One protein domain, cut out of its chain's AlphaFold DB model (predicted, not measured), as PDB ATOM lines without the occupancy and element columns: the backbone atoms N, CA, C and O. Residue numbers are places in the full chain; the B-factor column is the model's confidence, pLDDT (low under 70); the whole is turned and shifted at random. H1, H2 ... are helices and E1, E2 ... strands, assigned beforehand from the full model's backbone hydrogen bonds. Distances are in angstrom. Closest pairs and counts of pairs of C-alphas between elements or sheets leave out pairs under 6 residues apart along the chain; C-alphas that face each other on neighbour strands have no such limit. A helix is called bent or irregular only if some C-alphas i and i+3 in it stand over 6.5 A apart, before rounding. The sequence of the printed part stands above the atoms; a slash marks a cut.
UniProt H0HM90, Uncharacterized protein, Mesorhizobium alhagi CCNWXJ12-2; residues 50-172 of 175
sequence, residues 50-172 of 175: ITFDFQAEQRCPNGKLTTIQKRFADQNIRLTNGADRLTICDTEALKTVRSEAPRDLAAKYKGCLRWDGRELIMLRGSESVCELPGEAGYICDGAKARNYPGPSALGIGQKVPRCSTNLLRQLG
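Overview. This is residues 50 to 172 of the 175 residues of an uncharacterized protein of Mesorhizobium alhagi CCNWXJ12-2 (UniProt H0HM90). Two small three-stranded sheets lie next to each other in a body made mostly of loops, and helix H2 packs between strand E5 of one sheet and a separate two-stranded ribbon, E1 and E4. Strands E3 and E8 of the other sheet lie near the middle; H4 is at one far end, and H3 lies beside E6. The printed part has 123 residues, under half of them in named elements, in the order E1 H1 E2 E3 E4 H2 E5 E6 E7 E8 H3 H4. The sheets E2 E6 E5 and E3 E8 E7 are mixed, E1 and E4 are antiparallel, and the class is mixed, helices and strands. The whole is compact and rounded, with a radius of gyration of the C-alphas of 13.0 A and spans of 37 by 30 by 24 A.

Along the chain. E1, residues 50 to 52, begins at C-alpha 50 (-21.600, -52.279, -1.622). H1 is residues 65 to 69, E2 is 78 to 80, E3 is 86 to 89, 9.7 A long, and E4 is 94 to 97, 9.8 A. H2, residues 101 to 108, runs 10.2 A from C-alpha 101 (-17.008, -46.049, 2.173). E5 is residues 113 to 115, E6 is 119 to 122, 9.6 A, E7 is 129 to 131, and E8 is 138 to 141, 9.8 A. H3, residues 151 to 154, is neither bent nor irregular, but only just: C-alphas 151 and 154 are 6.4 A apart. H4, residues 165 to 170, ends at C-alpha 170 (-20.400, -34.114, -22.010).

Arrangement. E1 and E4 are antiparallel at 147 degrees, with N 50 and O 96 2.8 A apart, within hydrogen-bond range. H2 has its closest C-alphas to E4 at Asp 104 and Thr 96, 6.9 A. H2 is on the sheet E2 E6 E5 at a height of 6.2 A, over E5, with closest C-alphas Ala 106 and Leu 113 at 4.9 A; it runs slantwise to the strands, at 43 degrees to E5 on the local plane. There E2 and E6 are parallel, with N 120 and O 78 at 2.8 A, and the hairpin E5 and E6 has N 114 and O 121 at 2.9 A. H3 only grazes this sheet; H1 only grazes both three-stranded sheets. E3 and E8 are parallel, with N 87 and O 138 at 2.8 A, and the hairpin E7 and E8 has N 139 and O 130 at 2.8 A. H4 is not on this sheet, but only just, with 4 pairs of C-alphas within 10 A. Every O i to N i+4 pair is within hydrogen-bond range in H1, H2 and H4; H3 is too short for such a pair.

Size, cuts and confidence. The two C-alphas farthest apart, of Ala 73 and Thr 165, are 36.8 A apart. The printed part has no cut, and the link E1 to H1 is long. Mean pLDDT of the printed part is 91.8; residue 57 is under 70.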
ATOM      1  N   ILE A  50     -20.719 -53.216  -0.940       91.88
ATOM      2  CA  ILE A  50     -21.600 -52.279  -1.622       91.88
ATOM      3  C   ILE A  50     -20.872 -51.698  -2.831       91.88
ATOM      4  O   ILE A  50     -19.648 -51.555  -2.831       91.88
ATOM      5  N   THR A  51     -21.648 -51.319  -3.839       93.06
ATOM      6  CA  THR A  51     -21.136 -50.665  -5.041       93.06
ATOM      7  C   THR A  51     -21.763 -49.283  -5.178       93.06
ATOM      8  O   THR A  51     -22.980 -49.112  -5.049       93.06
ATOM      9  N   PHE A  52     -20.918 -48.285  -5.416       91.12
ATOM     10  CA  PHE A  52     -21.317 -46.941  -5.804       91.12
ATOM     11  C   PHE A  52     -21.049 -46.751  -7.289       91.12
ATOM     12  O   PHE A  52     -19.895 -46.655  -7.704       91.12
ATOM     13  N   ASP A  53     -22.121 -46.682  -8.069       91.38
ATOM     14  CA  ASP A  53     -22.070 -46.272  -9.466       91.38
ATOM     15  C   ASP A  53     -22.327 -44.771  -9.537       91.38
ATOM     16  O   ASP A  53     -23.343 -44.287  -9.038       91.38
ATOM     17  N   PHE A  54     -21.393 -44.031 -10.123       88.12
ATOM     18  CA  PHE A  54     -21.451 -42.570 -10.171       88.12
ATOM     19  C   PHE A  54     -22.169 -42.064 -11.428       88.12
ATOM     20  O   PHE A  54     -22.758 -40.989 -11.386       88.12
ATOM     21  N   GLN A  55     -22.203 -42.898 -12.480       80.06
ATOM     22  CA  GLN A  55     -22.699 -42.602 -13.827       80.06
ATOM     23  C   GLN A  55     -22.013 -41.362 -14.414       80.06
ATOM     24  O   GLN A  55     -22.388 -40.237 -14.126       80.06
ATOM     25  N   ALA A  56     -21.002 -41.560 -15.261       72.94
ATOM     26  CA  ALA A  56     -20.266 -40.456 -15.890       72.94
ATOM     27  C   ALA A  56     -21.098 -39.621 -16.876       72.94
ATOM     28  O   ALA A  56     -20.669 -38.547 -17.281       72.94
ATOM     29  N   GLU A  57     -22.261 -40.119 -17.289       69.56
ATOM     30  CA  GLU A  57     -23.137 -39.495 -18.276       69.56
ATOM     31  C   GLU A  57     -24.426 -38.990 -17.609       69.56
ATOM     32  O   GLU A  57     -24.800 -39.428 -16.519       69.56
ATOM     33  N   GLN A  58     -25.125 -38.062 -18.271       78.88
ATOM     34  CA  GLN A  58     -26.454 -37.581 -17.860       78.88
ATOM     35  C   GLN A  58     -26.523 -37.018 -16.428       78.88
ATOM     36  O   GLN A  58     -27.362 -37.409 -15.621       78.88
ATOM     37  N   ARG A  59     -25.676 -36.035 -16.116       82.69
ATOM     38  CA  ARG A  59     -25.653 -35.283 -14.848       82.69
ATOM     39  C   ARG A  59     -25.305 -36.106 -13.603       82.69
ATOM     40  O   ARG A  59     -25.447 -35.590 -12.496       82.69
ATOM     41  N   CYS A  60     -24.829 -37.340 -13.765       89.31
ATOM     42  CA  CYS A  60     -24.280 -38.169 -12.687       89.31
ATOM     43  C   CYS A  60     -25.213 -38.291 -11.465       89.31
ATOM     44  O   CYS A  60     -24.817 -37.992 -10.332       89.31
ATOM     45  N   PRO A  61     -26.481 -38.706 -11.654       85.12
ATOM     46  CA  PRO A  61     -27.527 -38.588 -10.635       85.12
ATOM     47  C   PRO A  61     -27.224 -39.396  -9.364       85.12
ATOM     48  O   PRO A  61     -27.613 -39.006  -8.261       85.12
ATOM     49  N   ASN A  62     -26.484 -40.497  -9.502       88.50
ATOM     50  CA  ASN A  62     -26.089 -41.365  -8.394       88.50
ATOM     51  C   ASN A  62     -24.793 -40.919  -7.697       88.50
ATOM     52  O   ASN A  62     -24.474 -41.417  -6.616       88.50
ATOM     53  N   GLY A  63     -24.073 -39.967  -8.292       91.69
ATOM     54  CA  GLY A  63     -22.797 -39.464  -7.805       91.69
ATOM     55  C   GLY A  63     -22.889 -38.380  -6.735       91.69
ATOM     56  O   GLY A  63     -21.863 -37.949  -6.204       91.69
ATOM     57  N   LYS A  64     -24.098 -37.920  -6.394       93.94
ATOM     58  CA  LYS A  64     -24.299 -36.873  -5.387       93.94
ATOM     59  C   LYS A  64     -23.873 -37.365  -4.002       93.94
ATOM     60  O   LYS A  64     -24.430 -38.344  -3.496       93.94
ATOM     61  N   LEU A  65     -22.944 -36.662  -3.346       94.44
ATOM     62  CA  LEU A  65     -22.390 -37.110  -2.062       94.44
ATOM     63  C   LEU A  65     -23.444 -37.240  -0.964       94.44
ATOM     64  O   LEU A  65     -23.399 -38.193  -0.197       94.44
ATOM     65  N   THR A  66     -24.430 -36.347  -0.917       94.56
ATOM     66  CA  THR A  66     -25.548 -36.445   0.040       94.56
ATOM     67  C   THR A  66     -26.428 -37.675  -0.188       94.56
ATOM     68  O   THR A  66     -27.018 -38.198   0.755       94.56
ATOM     69  N   THR A  67     -26.501 -38.192  -1.417       92.88
ATOM     70  CA  THR A  67     -27.166 -39.470  -1.712       92.88
ATOM     71  C   THR A  67     -26.288 -40.650  -1.297       92.88
ATOM     72  O   THR A  67     -26.783 -41.625  -0.730       92.88
ATOM     73  N   ILE A  68     -24.982 -40.562  -1.547       92.94
ATOM     74  CA  ILE A  68     -23.997 -41.589  -1.184       92.94
ATOM     75  C   ILE A  68     -23.878 -41.739   0.342       92.94
ATOM     76  O   ILE A  68     -23.885 -42.864   0.838       92.94
ATOM     77  N   GLN A  69     -23.869 -40.629   1.084       94.00
ATOM     78  CA  GLN A  69     -23.754 -40.573   2.546       94.00
ATOM     79  C   GLN A  69     -24.826 -41.403   3.262       94.00
ATOM     80  O   GLN A  69     -24.546 -42.046   4.268       94.00
ATOM     81  N   LYS A  70     -26.042 -41.484   2.703       93.06
ATOM     82  CA  LYS A  70     -27.137 -42.313   3.244       93.06
ATOM     83  C   LYS A  70     -26.798 -43.806   3.305       93.06
ATOM     84  O   LYS A  70     -27.472 -44.560   4.002       93.06
ATOM     85  N   ARG A  71     -25.784 -44.245   2.550       92.38
ATOM     86  CA  ARG A  71     -25.311 -45.633   2.497       92.38
ATOM     87  C   ARG A  71     -24.093 -45.890   3.390       92.38
ATOM     88  O   ARG A  71     -23.650 -47.035   3.449       92.38
ATOM     89  N   PHE A  72     -23.553 -44.875   4.065       93.75
ATOM     90  CA  PHE A  72     -22.478 -45.059   5.042       93.75
ATOM     91  C   PHE A  72     -22.983 -45.809   6.275       93.75
ATOM     92  O   PHE A  72     -24.178 -45.808   6.573       93.75
ATOM     93  N   ALA A  73     -22.065 -46.467   6.983       92.88
ATOM     94  CA  ALA A  73     -22.383 -47.079   8.270       92.88
ATOM     95  C   ALA A  73     -22.677 -46.014   9.339       92.88
ATOM     96  O   ALA A  73     -23.615 -46.178  10.110       92.88
ATOM     97  N   ASP A  74     -21.908 -44.920   9.345       92.25
ATOM     98  CA  ASP A  74     -22.127 -43.767  10.218       92.25
ATOM     99  C   ASP A  74     -22.751 -42.606   9.431       92.25
ATOM    100  O   ASP A  74     -22.145 -42.058   8.508       92.25
ATOM    101  N   GLN A  75     -23.976 -42.228   9.801       90.50
ATOM    102  CA  GLN A  75     -24.698 -41.115   9.179       90.50
ATOM    103  C   GLN A  75     -24.321 -39.745   9.761       90.50
ATOM    104  O   GLN A  75     -24.710 -38.724   9.198       90.50
ATOM    105  N   ASN A  76     -23.543 -39.702  10.848       93.25
ATOM    106  CA  ASN A  76     -23.086 -38.455  11.468       93.25
ATOM    107  C   ASN A  76     -21.845 -37.870  10.790       93.25
ATOM    108  O   ASN A  76     -21.418 -36.763  11.128       93.25
ATOM    109  N   ILE A  77     -21.265 -38.597   9.831       95.06
ATOM    110  CA  ILE A  77     -20.131 -38.127   9.042       95.06
ATOM    111  C   ILE A  77     -20.513 -36.830   8.346       95.06
ATOM    112  O   ILE A  77     -21.461 -36.804   7.566       95.06
ATOM    113  N   ARG A  78     -19.772 -35.754   8.599       96.75
ATOM    114  CA  ARG A  78     -20.113 -34.435   8.052       96.75
ATOM    115  C   ARG A  78     -19.594 -34.295   6.624       96.75
ATOM    116  O   ARG A  78     -18.539 -34.815   6.277       96.75
ATOM    117  N   LEU A  79     -20.334 -33.559   5.803       96.69
ATOM    118  CA  LEU A  79     -19.892 -33.125   4.483       96.69
ATOM    119  C   LEU A  79     -19.576 -31.635   4.574       96.69
ATOM    120  O   LEU A  79     -20.471 -30.838   4.860       96.69
ATOM    121  N   THR A  80     -18.316 -31.253   4.386       96.69
ATOM    122  CA  THR A  80     -17.870 -29.873   4.618       96.69
ATOM    123  C   THR A  80     -17.118 -29.288   3.432       96.69
ATOM    124  O   THR A  80     -16.811 -29.954   2.439       96.69
ATOM    125  N   ASN A  81     -16.899 -27.972   3.494       95.25
ATOM    126  CA  ASN A  81     -16.273 -27.181   2.434       95.25
ATOM    127  C   ASN A  81     -17.007 -27.247   1.072       95.25
ATOM    128  O   ASN A  81     -16.411 -26.993   0.030       95.25
ATOM    129  N   GLY A  82     -18.308 -27.559   1.064       94.12
ATOM    130  CA  GLY A  82     -19.123 -27.719  -0.148       94.12
ATOM    131  C   GLY A  82     -19.337 -29.169  -0.596       94.12
ATOM    132  O   GLY A  82     -20.011 -29.390  -1.601       94.12
ATOM    133  N   ALA A  83     -18.810 -30.156   0.142       96.56
ATOM    134  CA  ALA A  83     -19.012 -31.577  -0.152       96.56
ATOM    135  C   ALA A  83     -20.495 -32.006  -0.129       96.56
ATOM    136  O   ALA A  83     -20.871 -32.973  -0.783       96.56
ATOM    137  N   ASP A  84     -21.358 -31.273   0.574       95.19
ATOM    138  CA  ASP A  84     -22.813 -31.468   0.615       95.19
ATOM    139  C   ASP A  84     -23.498 -31.205  -0.742       95.19
ATOM    140  O   ASP A  84     -24.528 -31.807  -1.070       95.19
ATOM    141  N   ARG A  85     -22.885 -30.350  -1.569       95.31
ATOM    142  CA  ARG A  85     -23.322 -30.019  -2.934       95.31
ATOM    143  C   ARG A  85     -22.439 -30.641  -4.017       95.31
ATOM    144  O   ARG A  85     -22.592 -30.307  -5.191       95.31
ATOM    145  N   LEU A  86     -21.519 -31.529  -3.642       96.31
ATOM    146  CA  LEU A  86     -20.607 -32.183  -4.573       96.31
ATOM    147  C   LEU A  86     -21.259 -33.405  -5.228       96.31
ATOM    148  O   LEU A  86     -21.875 -34.245  -4.564       96.31
ATOM    149  N   THR A  87     -21.075 -33.519  -6.540       96.19
ATOM    150  CA  THR A  87     -21.468 -34.674  -7.349       96.19
ATOM    151  C   THR A  87     -20.230 -35.250  -8.022       96.19
ATOM    152  O   THR A  87     -19.523 -34.546  -8.737       96.19
ATOM    153  N   ILE A  88     -19.942 -36.524  -7.769       95.75
ATOM    154  CA  ILE A  88     -18.847 -37.251  -8.413       95.75
ATOM    155  C   ILE A  88     -19.339 -37.802  -9.747       95.75
ATOM    156  O   ILE A  88     -20.336 -38.515  -9.783       95.75
ATOM    157  N   CYS A  89     -18.619 -37.506 -10.824       93.75
ATOM    158  CA  CYS A  89     -18.872 -38.052 -12.152       93.75
ATOM    159  C   CYS A  89     -17.726 -38.983 -12.535       93.75
ATOM    160  O   CYS A  89     -16.595 -38.534 -12.706       93.75
ATOM    161  N   ASP A  90     -18.009 -40.279 -12.648       93.12
ATOM    162  CA  ASP A  90     -17.003 -41.290 -12.972       93.12
ATOM    163  C   ASP A  90     -17.635 -42.484 -13.695       93.12
ATOM    164  O   ASP A  90     -18.787 -42.847 -13.433       93.12
ATOM    165  N   THR A  91     -16.885 -43.081 -14.620       90.50
ATOM    166  CA  THR A  91     -17.263 -44.317 -15.316       90.50
ATOM    167  C   THR A  91     -16.976 -45.535 -14.447       90.50
ATOM    168  O   THR A  91     -17.648 -46.559 -14.563       90.50
ATOM    169  N   GLU A  92     -16.000 -45.431 -13.547       92.00
ATOM    170  CA  GLU A  92     -15.607 -46.518 -12.674       92.00
ATOM    171  C   GLU A  92     -16.412 -46.516 -11.374       92.00
ATOM    172  O   GLU A  92     -16.305 -45.615 -10.534       92.00
ATOM    173  N   ALA A  93     -17.110 -47.619 -11.130       92.69
ATOM    174  CA  ALA A  93     -17.751 -47.866  -9.851       92.69
ATOM    175  C   ALA A  93     -16.734 -47.933  -8.695       92.69
ATOM    176  O   ALA A  93     -15.557 -48.269  -8.874       92.69
ATOM    177  N   LEU A  94     -17.183 -47.635  -7.478       93.75
ATOM    178  CA  LEU A  94     -16.432 -47.901  -6.251       93.75
ATOM    179  C   LEU A  94     -17.063 -49.096  -5.539       93.75
ATOM    180  O   LEU A  94     -18.204 -49.017  -5.093       93.75
ATOM    181  N   LYS A  95     -16.307 -50.187  -5.418       94.44
ATOM    182  CA  LYS A  95     -16.656 -51.341  -4.583       94.44
ATOM    183  C   LYS A  95     -15.994 -51.161  -3.221       94.44
ATOM    184  O   LYS A  95     -14.791 -50.943  -3.165       94.44
ATOM    185  N   THR A  96     -16.777 -51.218  -2.153       94.81
ATOM    186  CA  THR A  96     -16.324 -50.971  -0.773       94.81
ATOM    187  C   THR A  96     -17.297 -51.633   0.208       94.81
ATOM    188  O   THR A  96     -18.204 -52.353  -0.204       94.81
ATOM    189  N   VAL A  97     -17.149 -51.395   1.505       94.69
ATOM    190  CA  VAL A  97     -18.105 -51.757   2.557       94.69
ATOM    191  C   VAL A  97     -18.612 -50.488   3.245       94.69
ATOM    192  O   VAL A  97     -17.948 -49.455   3.247       94.69
ATOM    193  N   ARG A  98     -19.803 -50.532   3.855       93.00
ATOM    194  CA  ARG A  98     -20.460 -49.329   4.420       93.00
ATOM    195  C   ARG A  98     -19.600 -48.555   5.426       93.00
ATOM    196  O   ARG A  98     -19.707 -47.333   5.490       93.00
ATOM    197  N   SER A  99     -18.787 -49.253   6.217       93.19
ATOM    198  CA  SER A  99     -17.895 -48.670   7.229       93.19
ATOM    199  C   SER A  99     -16.659 -47.995   6.636       93.19
ATOM    200  O   SER A  99     -16.148 -47.048   7.222       93.19
ATOM    201  N   GLU A 100     -16.190 -48.461   5.480       95.00
ATOM    202  CA  GLU A 100     -14.977 -47.960   4.823       95.00
ATOM    203  C   GLU A 100     -15.290 -46.965   3.706       95.00
ATOM    204  O   GLU A 100     -14.426 -46.183   3.324       95.00
ATOM    205  N   ALA A 101     -16.547 -46.909   3.256       94.88
ATOM    206  CA  ALA A 101     -17.008 -46.049   2.173       94.88
ATOM    207  C   ALA A 101     -16.493 -44.594   2.219       94.88
ATOM    208  O   ALA A 101     -16.047 -44.117   1.176       94.88
ATOM    209  N   PRO A 102     -16.488 -43.871   3.359       95.94
ATOM    210  CA  PRO A 102     -15.962 -42.504   3.406       95.94
ATOM    211  C   PRO A 102     -14.460 -42.456   3.103       95.94
ATOM    212  O   PRO A 102     -13.997 -41.651   2.292       95.94
ATOM    213  N   ARG A 103     -13.699 -43.361   3.723       96.69
ATOM    214  CA  ARG A 103     -12.255 -43.480   3.522       96.69
ATOM    215  C   ARG A 103     -11.940 -43.869   2.083       96.69
ATOM    216  O   ARG A 103     -11.074 -43.249   1.474       96.69
ATOM    217  N   ASP A 104     -12.660 -44.840   1.538       96.69
ATOM    218  CA  ASP A 104     -12.443 -45.352   0.186       96.69
ATOM    219  C   ASP A 104     -12.834 -44.335  -0.886       96.69
ATOM    220  O   ASP A 104     -12.135 -44.199  -1.888       96.69
ATOM    221  N   LEU A 105     -13.890 -43.548  -0.656       96.06
ATOM    222  CA  LEU A 105     -14.229 -42.408  -1.510       96.06
ATOM    223  C   LEU A 105     -13.091 -41.390  -1.543       96.06
ATOM    224  O   LEU A 105     -12.637 -41.022  -2.624       96.06
ATOM    225  N   ALA A 106     -12.590 -40.960  -0.383       96.56
ATOM    226  CA  ALA A 106     -11.477 -40.014  -0.337       96.56
ATOM    227  C   ALA A 106     -10.176 -40.607  -0.904       96.56
ATOM    228  O   ALA A 106      -9.382 -39.892  -1.509       96.56
ATOM    229  N   ALA A 107      -9.961 -41.914  -0.749       96.19
ATOM    230  CA  ALA A 107      -8.802 -42.604  -1.298       96.19
ATOM    231  C   ALA A 107      -8.878 -42.766  -2.822       96.19
ATOM    232  O   ALA A 107      -7.843 -42.687  -3.481       96.19
ATOM    233  N   LYS A 108     -10.070 -42.976  -3.394       96.12
ATOM    234  CA  LYS A 108     -10.257 -43.066  -4.849       96.12
ATOM    235  C   LYS A 108     -10.242 -41.684  -5.504       96.12
ATOM    236  O   LYS A 108      -9.648 -41.508  -6.563       96.12
ATOM    237  N   TYR A 109     -10.859 -40.697  -4.860       96.50
ATOM    238  CA  TYR A 109     -11.051 -39.337  -5.371       96.50
ATOM    239  C   TYR A 109     -10.220 -38.316  -4.584       96.50
ATOM    240  O   TYR A 109     -10.745 -37.304  -4.109       96.50
ATOM    241  N   LYS A 110      -8.912 -38.571  -4.451       95.69
ATOM    242  CA  LYS A 110      -7.963 -37.753  -3.665       95.69
ATOM    243  C   LYS A 110      -7.866 -36.303  -4.129       95.69
ATOM    244  O   LYS A 110      -7.432 -35.447  -3.369       95.69
ATOM    245  N   GLY A 111      -8.230 -36.035  -5.378       94.88
ATOM    246  CA  GLY A 111      -8.298 -34.702  -5.954       94.88
ATOM    247  C   GLY A 111      -9.582 -33.954  -5.632       94.88
ATOM    248  O   GLY A 111      -9.613 -32.749  -5.806       94.88
ATOM    249  N   CYS A 112     -10.627 -34.602  -5.128       96.31
ATOM    250  CA  CYS A 112     -11.887 -33.931  -4.803       96.31
ATOM    251  C   CYS A 112     -12.216 -33.954  -3.321       96.31
ATOM    252  O   CYS A 112     -12.938 -33.078  -2.850       96.31
ATOM    253  N   LEU A 113     -11.726 -34.960  -2.601       96.81
ATOM    254  CA  LEU A 113     -12.121 -35.240  -1.233       96.81
ATOM    255  C   LEU A 113     -10.913 -35.551  -0.364       96.81
ATOM    256  O   LEU A 113      -9.989 -36.256  -0.767       96.81
ATOM    257  N   ARG A 114     -10.987 -35.091   0.882       95.75
ATOM    258  CA  ARG A 114     -10.133 -35.542   1.975       95.75
ATOM    259  C   ARG A 114     -11.002 -36.122   3.080       95.75
ATOM    260  O   ARG A 114     -11.979 -35.502   3.487       95.75
ATOM    261  N   TRP A 115     -10.608 -37.289   3.571       96.00
ATOM    262  CA  TRP A 115     -11.159 -37.904   4.772       96.00
ATOM    263  C   TRP A 115     -10.268 -37.568   5.964       96.00
ATOM    264  O   TRP A 115      -9.055 -37.764   5.884       96.00
ATOM    265  N   ASP A 116     -10.850 -37.069   7.052       94.00
ATOM    266  CA  ASP A 116     -10.118 -36.738   8.285       94.00
ATOM    267  C   ASP A 116     -10.456 -37.664   9.475       94.00
ATOM    268  O   ASP A 116      -9.895 -37.518  10.559       94.00
ATOM    269  N   GLY A 117     -11.371 -38.621   9.277       93.56
ATOM    270  CA  GLY A 117     -11.886 -39.517  10.318       93.56
ATOM    271  C   GLY A 117     -13.306 -39.197  10.795       93.56
ATOM    272  O   GLY A 117     -13.938 -40.065  11.391       93.56
ATOM    273  N   ARG A 118     -13.819 -37.987  10.540       95.06
ATOM    274  CA  ARG A 118     -15.153 -37.528  10.977       95.06
ATOM    275  C   ARG A 118     -15.930 -36.775   9.898       95.06
ATOM    276  O   ARG A 118     -17.158 -36.694   9.960       95.06
ATOM    277  N   GLU A 119     -15.242 -36.238   8.906       96.12
ATOM    278  CA  GLU A 119     -15.814 -35.476   7.812       96.12
ATOM    279  C   GLU A 119     -15.150 -35.775   6.465       96.12
ATOM    280  O   GLU A 119     -13.964 -36.100   6.353       96.12
ATOM    281  N   LEU A 120     -15.962 -35.648   5.416       96.88
ATOM    282  CA  LEU A 120     -15.518 -35.578   4.033       96.88
ATOM    283  C   LEU A 120     -15.446 -34.114   3.619       96.88
ATOM    284  O   LEU A 120     -16.462 -33.420   3.521       96.88
ATOM    285  N   ILE A 121     -14.224 -33.669   3.357       96.31
ATOM    286  CA  ILE A 121     -13.898 -32.278   3.059       96.31
ATOM    287  C   ILE A 121     -13.648 -32.162   1.561       96.31
ATOM    288  O   ILE A 121     -12.752 -32.822   1.031       96.31
ATOM    289  N   MET A 122     -14.410 -31.312   0.877       96.75
ATOM    290  CA  MET A 122     -14.177 -31.031  -0.541       96.75
ATOM    291  C   MET A 122     -12.881 -30.234  -0.748       96.75
ATOM    292  O   MET A 122     -12.609 -29.290  -0.006       96.75
ATOM    293  N   LEU A 123     -12.103 -30.574  -1.774       96.12
ATOM    294  CA  LEU A 123     -10.880 -29.865  -2.159       96.12
ATOM    295  C   LEU A 123     -11.188 -28.779  -3.194       96.12
ATOM    296  O   LEU A 123     -11.177 -29.020  -4.398       96.12
ATOM    297  N   ARG A 124     -11.490 -27.568  -2.719       94.88
ATOM    298  CA  ARG A 124     -11.936 -26.445  -3.566       94.88
ATOM    299  C   ARG A 124     -10.848 -25.880  -4.474       94.88
ATOM    300  O   ARG A 124     -11.171 -25.317  -5.512       94.88
ATOM    301  N   GLY A 125      -9.587 -26.016  -4.074       92.06
ATOM    302  CA  GLY A 125      -8.430 -25.565  -4.849       92.06
ATOM    303  C   GLY A 125      -7.938 -26.600  -5.862       92.06
ATOM    304  O   GLY A 125      -6.881 -26.410  -6.452       92.06
ATOM    305  N   SER A 126      -8.651 -27.715  -6.028       94.50
ATOM    306  CA  SER A 126      -8.288 -28.752  -6.987       94.50
ATOM    307  C   SER A 126      -8.871 -28.480  -8.366       94.50
ATOM    308  O   SER A 126     -10.056 -28.190  -8.502       94.50
ATOM    309  N   GLU A 127      -8.072 -28.711  -9.404       92.44
ATOM    310  CA  GLU A 127      -8.514 -28.652 -10.804       92.44
ATOM    311  C   GLU A 127      -9.529 -29.747 -11.167       92.44
ATOM    312  O   GLU A 127     -10.186 -29.676 -12.205       92.44
ATOM    313  N   SER A 128      -9.661 -30.772 -10.319       94.19
ATOM    314  CA  SER A 128     -10.666 -31.828 -10.492       94.19
ATOM    315  C   SER A 128     -12.054 -31.407 -10.007       94.19
ATOM    316  O   SER A 128     -13.015 -32.138 -10.239       94.19
ATOM    317  N   VAL A 129     -12.169 -30.262  -9.324       95.62
ATOM    318  CA  VAL A 129     -13.433 -29.735  -8.805       95.62
ATOM    319  C   VAL A 129     -13.812 -28.472  -9.570       95.62
ATOM    320  O   VAL A 129     -13.022 -27.538  -9.685       95.62
ATOM    321  N   CYS A 130     -15.042 -28.424 -10.072       95.00
ATOM    322  CA  CYS A 130     -15.569 -27.251 -10.759       95.00
ATOM    323  C   CYS A 130     -17.011 -26.939 -10.345       95.00
ATOM    324  O   CYS A 130     -17.744 -27.800  -9.862       95.00
ATOM    325  N   GLU A 131     -17.421 -25.684 -10.502       95.44
ATOM    326  CA  GLU A 131     -18.747 -25.186 -10.137       95.44
ATOM    327  C   GLU A 131     -19.720 -25.247 -11.325       95.44
ATOM    328  O   GLU A 131     -19.391 -24.832 -12.443       95.44
ATOM    329  N   LEU A 132     -20.934 -25.745 -11.072       93.12
ATOM    330  CA  LEU A 132     -22.033 -25.731 -12.038       93.12
ATOM    331  C   LEU A 132     -22.595 -24.310 -12.228       93.12
ATOM    332  O   LEU A 132     -22.594 -23.506 -11.292       93.12
ATOM    333  N   PRO A 133     -23.136 -23.984 -13.416       88.50
ATOM    334  CA  PRO A 133     -23.807 -22.706 -13.630       88.50
ATOM    335  C   PRO A 133     -24.984 -22.519 -12.660       88.50
ATOM    336  O   PRO A 133     -25.659 -23.478 -12.287       88.50
ATOM    337  N   GLY A 134     -25.230 -21.270 -12.252       84.06
ATOM    338  CA  GLY A 134     -26.339 -20.924 -11.353       84.06
ATOM    339  C   GLY A 134     -26.175 -21.415  -9.911       84.06
ATOM    340  O   GLY A 134     -27.178 -21.603  -9.236       84.06
ATOM    341  N   GLU A 135     -24.942 -21.661  -9.452       79.94
ATOM    342  CA  GLU A 135     -24.635 -22.112  -8.079       79.94
ATOM    343  C   GLU A 135     -25.303 -23.447  -7.694       79.94
ATOM    344  O   GLU A 135     -25.457 -23.778  -6.514       79.94
ATOM    345  N   ALA A 136     -25.660 -24.255  -8.699       85.69
ATOM    346  CA  ALA A 136     -26.382 -25.516  -8.530       85.69
ATOM    347  C   ALA A 136     -25.578 -26.598  -7.781       85.69
ATOM    348  O   ALA A 136     -26.146 -27.594  -7.329       85.69
ATOM    349  N   GLY A 137     -24.265 -26.411  -7.636       93.44
ATOM    350  CA  GLY A 137     -23.379 -27.292  -6.887       93.44
ATOM    351  C   GLY A 137     -22.005 -27.424  -7.526       93.44
ATOM    352  O   GLY A 137     -21.593 -26.593  -8.338       93.44
ATOM    353  N   TYR A 138     -21.306 -28.492  -7.153       95.44
ATOM    354  CA  TYR A 138     -19.949 -28.779  -7.605       95.44
ATOM    355  C   TYR A 138     -19.889 -30.136  -8.298       95.44
ATOM    356  O   TYR A 138     -20.564 -31.083  -7.887       95.44
ATOM    357  N   ILE A 139     -19.047 -30.239  -9.318       95.19
ATOM    358  CA  ILE A 139     -18.702 -31.492  -9.982       95.19
ATOM    359  C   ILE A 139     -17.282 -31.876  -9.593       95.19
ATOM    360  O   ILE A 139     -16.379 -31.043  -9.633       95.19
ATOM    361  N   CYS A 140     -17.101 -33.145  -9.247       95.56
ATOM    362  CA  CYS A 140     -15.806 -33.803  -9.222       95.56
ATOM    363  C   CYS A 140     -15.639 -34.615 -10.511       95.56
ATOM    364  O   CYS A 140     -16.398 -35.560 -10.743       95.56
ATOM    365  N   ASP A 141     -14.646 -34.258 -11.325       92.94
ATOM    366  CA  ASP A 141     -14.198 -35.061 -12.466       92.94
ATOM    367  C   ASP A 141     -13.419 -36.274 -11.937       92.94
ATOM    368  O   ASP A 141     -12.247 -36.173 -11.559       92.94
ATOM    369  N   GLY A 142     -14.093 -37.423 -11.861       90.50
ATOM    370  CA  GLY A 142     -13.575 -38.637 -11.239       90.50
ATOM    371  C   GLY A 142     -12.294 -39.170 -11.877       90.50
ATOM    372  O   GLY A 142     -11.418 -39.670 -11.163       90.50
ATOM    373  N   ALA A 143     -12.144 -38.980 -13.190       88.94
ATOM    374  CA  ALA A 143     -10.962 -39.403 -13.931       88.94
ATOM    375  C   ALA A 143      -9.726 -38.577 -13.540       88.94
ATOM    376  O   ALA A 143      -8.643 -39.129 -13.341       88.94
ATOM    377  N   LYS A 144      -9.885 -37.259 -13.361       89.75
ATOM    378  CA  LYS A 144      -8.789 -36.366 -12.934       89.75
ATOM    379  C   LYS A 144      -8.517 -36.427 -11.433       89.75
ATOM    380  O   LYS A 144      -7.374 -36.276 -10.999       89.75
ATOM    381  N   ALA A 145      -9.544 -36.739 -10.648       92.88
ATOM    382  CA  ALA A 145      -9.502 -36.761  -9.191       92.88
ATOM    383  C   ALA A 145      -8.677 -37.904  -8.577       92.88
ATOM    384  O   ALA A 145      -8.573 -37.985  -7.353       92.88
ATOM    385  N   ARG A 146      -8.103 -38.807  -9.380       92.44
ATOM    386  CA  ARG A 146      -7.243 -39.897  -8.884       92.44
ATOM    387  C   ARG A 146      -5.934 -39.386  -8.284       92.44
ATOM    388  O   ARG A 146      -5.391 -39.996  -7.362       92.44
ATOM    389  N   ASN A 147      -5.449 -38.257  -8.790       90.19
ATOM    390  CA  ASN A 147      -4.194 -37.659  -8.358       90.19
ATOM    391  C   ASN A 147      -4.429 -36.698  -7.191       90.19
ATOM    392  O   ASN A 147      -5.394 -35.936  -7.186       90.19
ATOM    393  N   TYR A 148      -3.538 -36.732  -6.198       87.38
ATOM    394  CA  TYR A 148      -3.586 -35.797  -5.078       87.38
ATOM    395  C   TYR A 148      -2.908 -34.471  -5.469       87.38
ATOM    396  O   TYR A 148      -1.703 -34.476  -5.718       87.38
ATOM    397  N   PRO A 149      -3.636 -33.341  -5.494       85.19
ATOM    398  CA  PRO A 149      -3.129 -32.033  -5.931       85.19
ATOM    399  C   PRO A 149      -2.221 -31.337  -4.901       85.19
ATOM    400  O   PRO A 149      -1.733 -30.240  -5.155       85.19
ATOM    401  N   GLY A 150      -2.000 -31.941  -3.729       87.62
ATOM    402  CA  GLY A 150      -1.210 -31.352  -2.650       87.62
ATOM    403  C   GLY A 150      -2.054 -30.662  -1.568       87.62
ATOM    404  O   GLY A 150      -3.270 -30.512  -1.701       87.62
ATOM    405  N   PRO A 151      -1.418 -30.247  -0.457       82.94
ATOM    406  CA  PRO A 151      -2.109 -29.717   0.723       82.94
ATOM    407  C   PRO A 151      -2.794 -28.362   0.488       82.94
ATOM    408  O   PRO A 151      -3.774 -28.045   1.163       82.94
ATOM    409  N   SER A 152      -2.324 -27.574  -0.481       85.44
ATOM    410  CA  SER A 152      -2.919 -26.286  -0.862       85.44
ATOM    411  C   SER A 152      -4.330 -26.422  -1.446       85.44
ATOM    412  O   SER A 152      -5.114 -25.475  -1.384       85.44
ATOM    413  N   ALA A 153      -4.696 -27.603  -1.950       89.00
ATOM    414  CA  ALA A 153      -5.971 -27.835  -2.622       89.00
ATOM    415  C   ALA A 153      -7.195 -27.844  -1.694       89.00
ATOM    416  O   ALA A 153      -8.325 -27.859  -2.185       89.00
ATOM    417  N   LEU A 154      -7.012 -27.803  -0.367       89.69
ATOM    418  CA  LEU A 154      -8.133 -27.650   0.569       89.69
ATOM    419  C   LEU A 154      -8.963 -26.410   0.238       89.69
ATOM    420  O   LEU A 154     -10.189 -26.482   0.234       89.69
ATOM    421  N   GLY A 155      -8.297 -25.295  -0.079       87.00
ATOM    422  CA  GLY A 155      -8.947 -24.076  -0.559       87.00
ATOM    423  C   GLY A 155     -10.123 -23.620   0.309       87.00
ATOM    424  O   GLY A 155     -11.185 -23.296  -0.219       87.00
ATOM    425  N   ILE A 156      -9.977 -23.651   1.639       86.25
ATOM    426  CA  ILE A 156     -11.057 -23.302   2.576       86.25
ATOM    427  C   ILE A 156     -11.563 -21.888   2.259       86.25
ATOM    428  O   ILE A 156     -10.788 -20.936   2.241       86.25
ATOM    429  N   GLY A 157     -12.860 -21.767   1.961       82.94
ATOM    430  CA  GLY A 157     -13.495 -20.493   1.598       82.94
ATOM    431  C   GLY A 157     -13.137 -19.947   0.208       82.94
ATOM    432  O   GLY A 157     -13.657 -18.904  -0.181       82.94
ATOM    433  N   GLN A 158     -12.298 -20.634  -0.571       90.88
ATOM    434  CA  GLN A 158     -11.922 -20.181  -1.912       90.88
ATOM    435  C   GLN A 158     -13.065 -20.368  -2.912       90.88
ATOM    436  O   GLN A 158     -13.909 -21.261  -2.785       90.88
ATOM    437  N   LYS A 159     -13.100 -19.530  -3.946       91.06
ATOM    438  CA  LYS A 159     -14.043 -19.703  -5.050       91.06
ATOM    439  C   LYS A 159     -13.581 -20.851  -5.946       91.06
ATOM    440  O   LYS A 159     -12.418 -20.899  -6.331       91.06
ATOM    441  N   VAL A 160     -14.500 -21.753  -6.276       94.12
ATOM    442  CA  VAL A 160     -14.242 -22.861  -7.204       94.12
ATOM    443  C   VAL A 160     -14.407 -22.335  -8.637       94.12
ATOM    444  O   VAL A 160     -15.359 -21.593  -8.893       94.12
ATOM    445  N   PRO A 161     -13.506 -22.666  -9.578       93.50
ATOM    446  CA  PRO A 161     -13.659 -22.266 -10.973       93.50
ATOM    447  C   PRO A 161     -14.904 -22.903 -11.601       93.50
ATOM    448  O   PRO A 161     -15.282 -24.027 -11.272       93.50
ATOM    449  N   ARG A 162     -15.546 -22.203 -12.541       94.12
ATOM    450  CA  ARG A 162     -16.695 -22.754 -13.276       94.12
ATOM    451  C   ARG A 162     -16.267 -23.931 -14.148       94.12
ATOM    452  O   ARG A 162     -15.185 -23.911 -14.732       94.12
ATOM    453  N   CYS A 163     -17.141 -24.924 -14.275       93.00
ATOM    454  CA  CYS A 163     -16.919 -26.036 -15.190       93.00
ATOM    455  C   CYS A 163     -16.807 -25.542 -16.637       93.00
ATOM    456  O   CYS A 163     -17.524 -24.630 -17.057       93.00
ATOM    457  N   SER A 164     -15.914 -26.162 -17.412       91.88
ATOM    458  CA  SER A 164     -15.772 -25.838 -18.830       91.88
ATOM    459  C   SER A 164     -17.044 -26.211 -19.593       91.88
ATOM    460  O   SER A 164     -17.702 -27.207 -19.290       91.88
ATOM    461  N   THR A 165     -17.378 -25.441 -20.629       90.31
ATOM    462  CA  THR A 165     -18.552 -25.712 -21.474       90.31
ATOM    463  C   THR A 165     -18.504 -27.110 -22.094       90.31
ATOM    464  O   THR A 165     -19.533 -27.768 -22.216       90.31
ATOM    465  N   ASN A 166     -17.304 -27.597 -22.427       89.19
ATOM    466  CA  ASN A 166     -17.103 -28.946 -22.956       89.19
ATOM    467  C   ASN A 166     -17.494 -30.020 -21.935       89.19
ATOM    468  O   ASN A 166     -18.244 -30.929 -22.282       89.19
ATOM    469  N   LEU A 167     -17.056 -29.880 -20.677       87.62
ATOM    470  CA  LEU A 167     -17.433 -30.798 -19.601       87.62
ATOM    471  C   LEU A 167     -18.943 -30.736 -19.339       87.62
ATOM    472  O   LEU A 167     -19.600 -31.767 -19.245       87.62
ATOM    473  N   LEU A 168     -19.522 -29.533 -19.292       89.12
ATOM    474  CA  LEU A 168     -20.966 -29.363 -19.104       89.12
ATOM    475  C   LEU A 168     -21.782 -30.022 -20.224       89.12
ATOM    476  O   LEU A 168     -22.813 -30.624 -19.934       89.12
ATOM    477  N   ARG A 169     -21.331 -29.947 -21.483       88.31
ATOM    478  CA  ARG A 169     -21.966 -30.652 -22.610       88.31
ATOM    479  C   ARG A 169     -21.837 -32.166 -22.486       88.31
ATOM    480  O   ARG A 169     -22.834 -32.860 -22.641       88.31
ATOM    481  N   GLN A 170     -20.640 -32.673 -22.185       86.44
ATOM    482  CA  GLN A 170     -20.400 -34.114 -22.010       86.44
ATOM    483  C   GLN A 170     -21.282 -34.707 -20.910       86.44
ATOM    484  O   GLN A 170     -21.853 -35.780 -21.069       86.44
ATOM    485  N   LEU A 171     -21.448 -33.967 -19.817       85.06
ATOM    486  CA  LEU A 171     -22.265 -34.375 -18.683       85.06
ATOM    487  C   LEU A 171     -23.767 -34.063 -18.867       85.06
ATOM    488  O   LEU A 171     -24.557 -34.380 -17.985       85.06
ATOM    489  N   GLY A 172     -24.200 -33.442 -19.970       83.94
ATOM    490  CA  GLY A 172     -25.618 -33.127 -20.220       83.94
ATOM    491  C   GLY A 172     -26.198 -31.985 -19.362       83.94
ATOM    492  O   GLY A 172     -27.413 -31.918 -19.134       83.94
TER     493      GLY A 172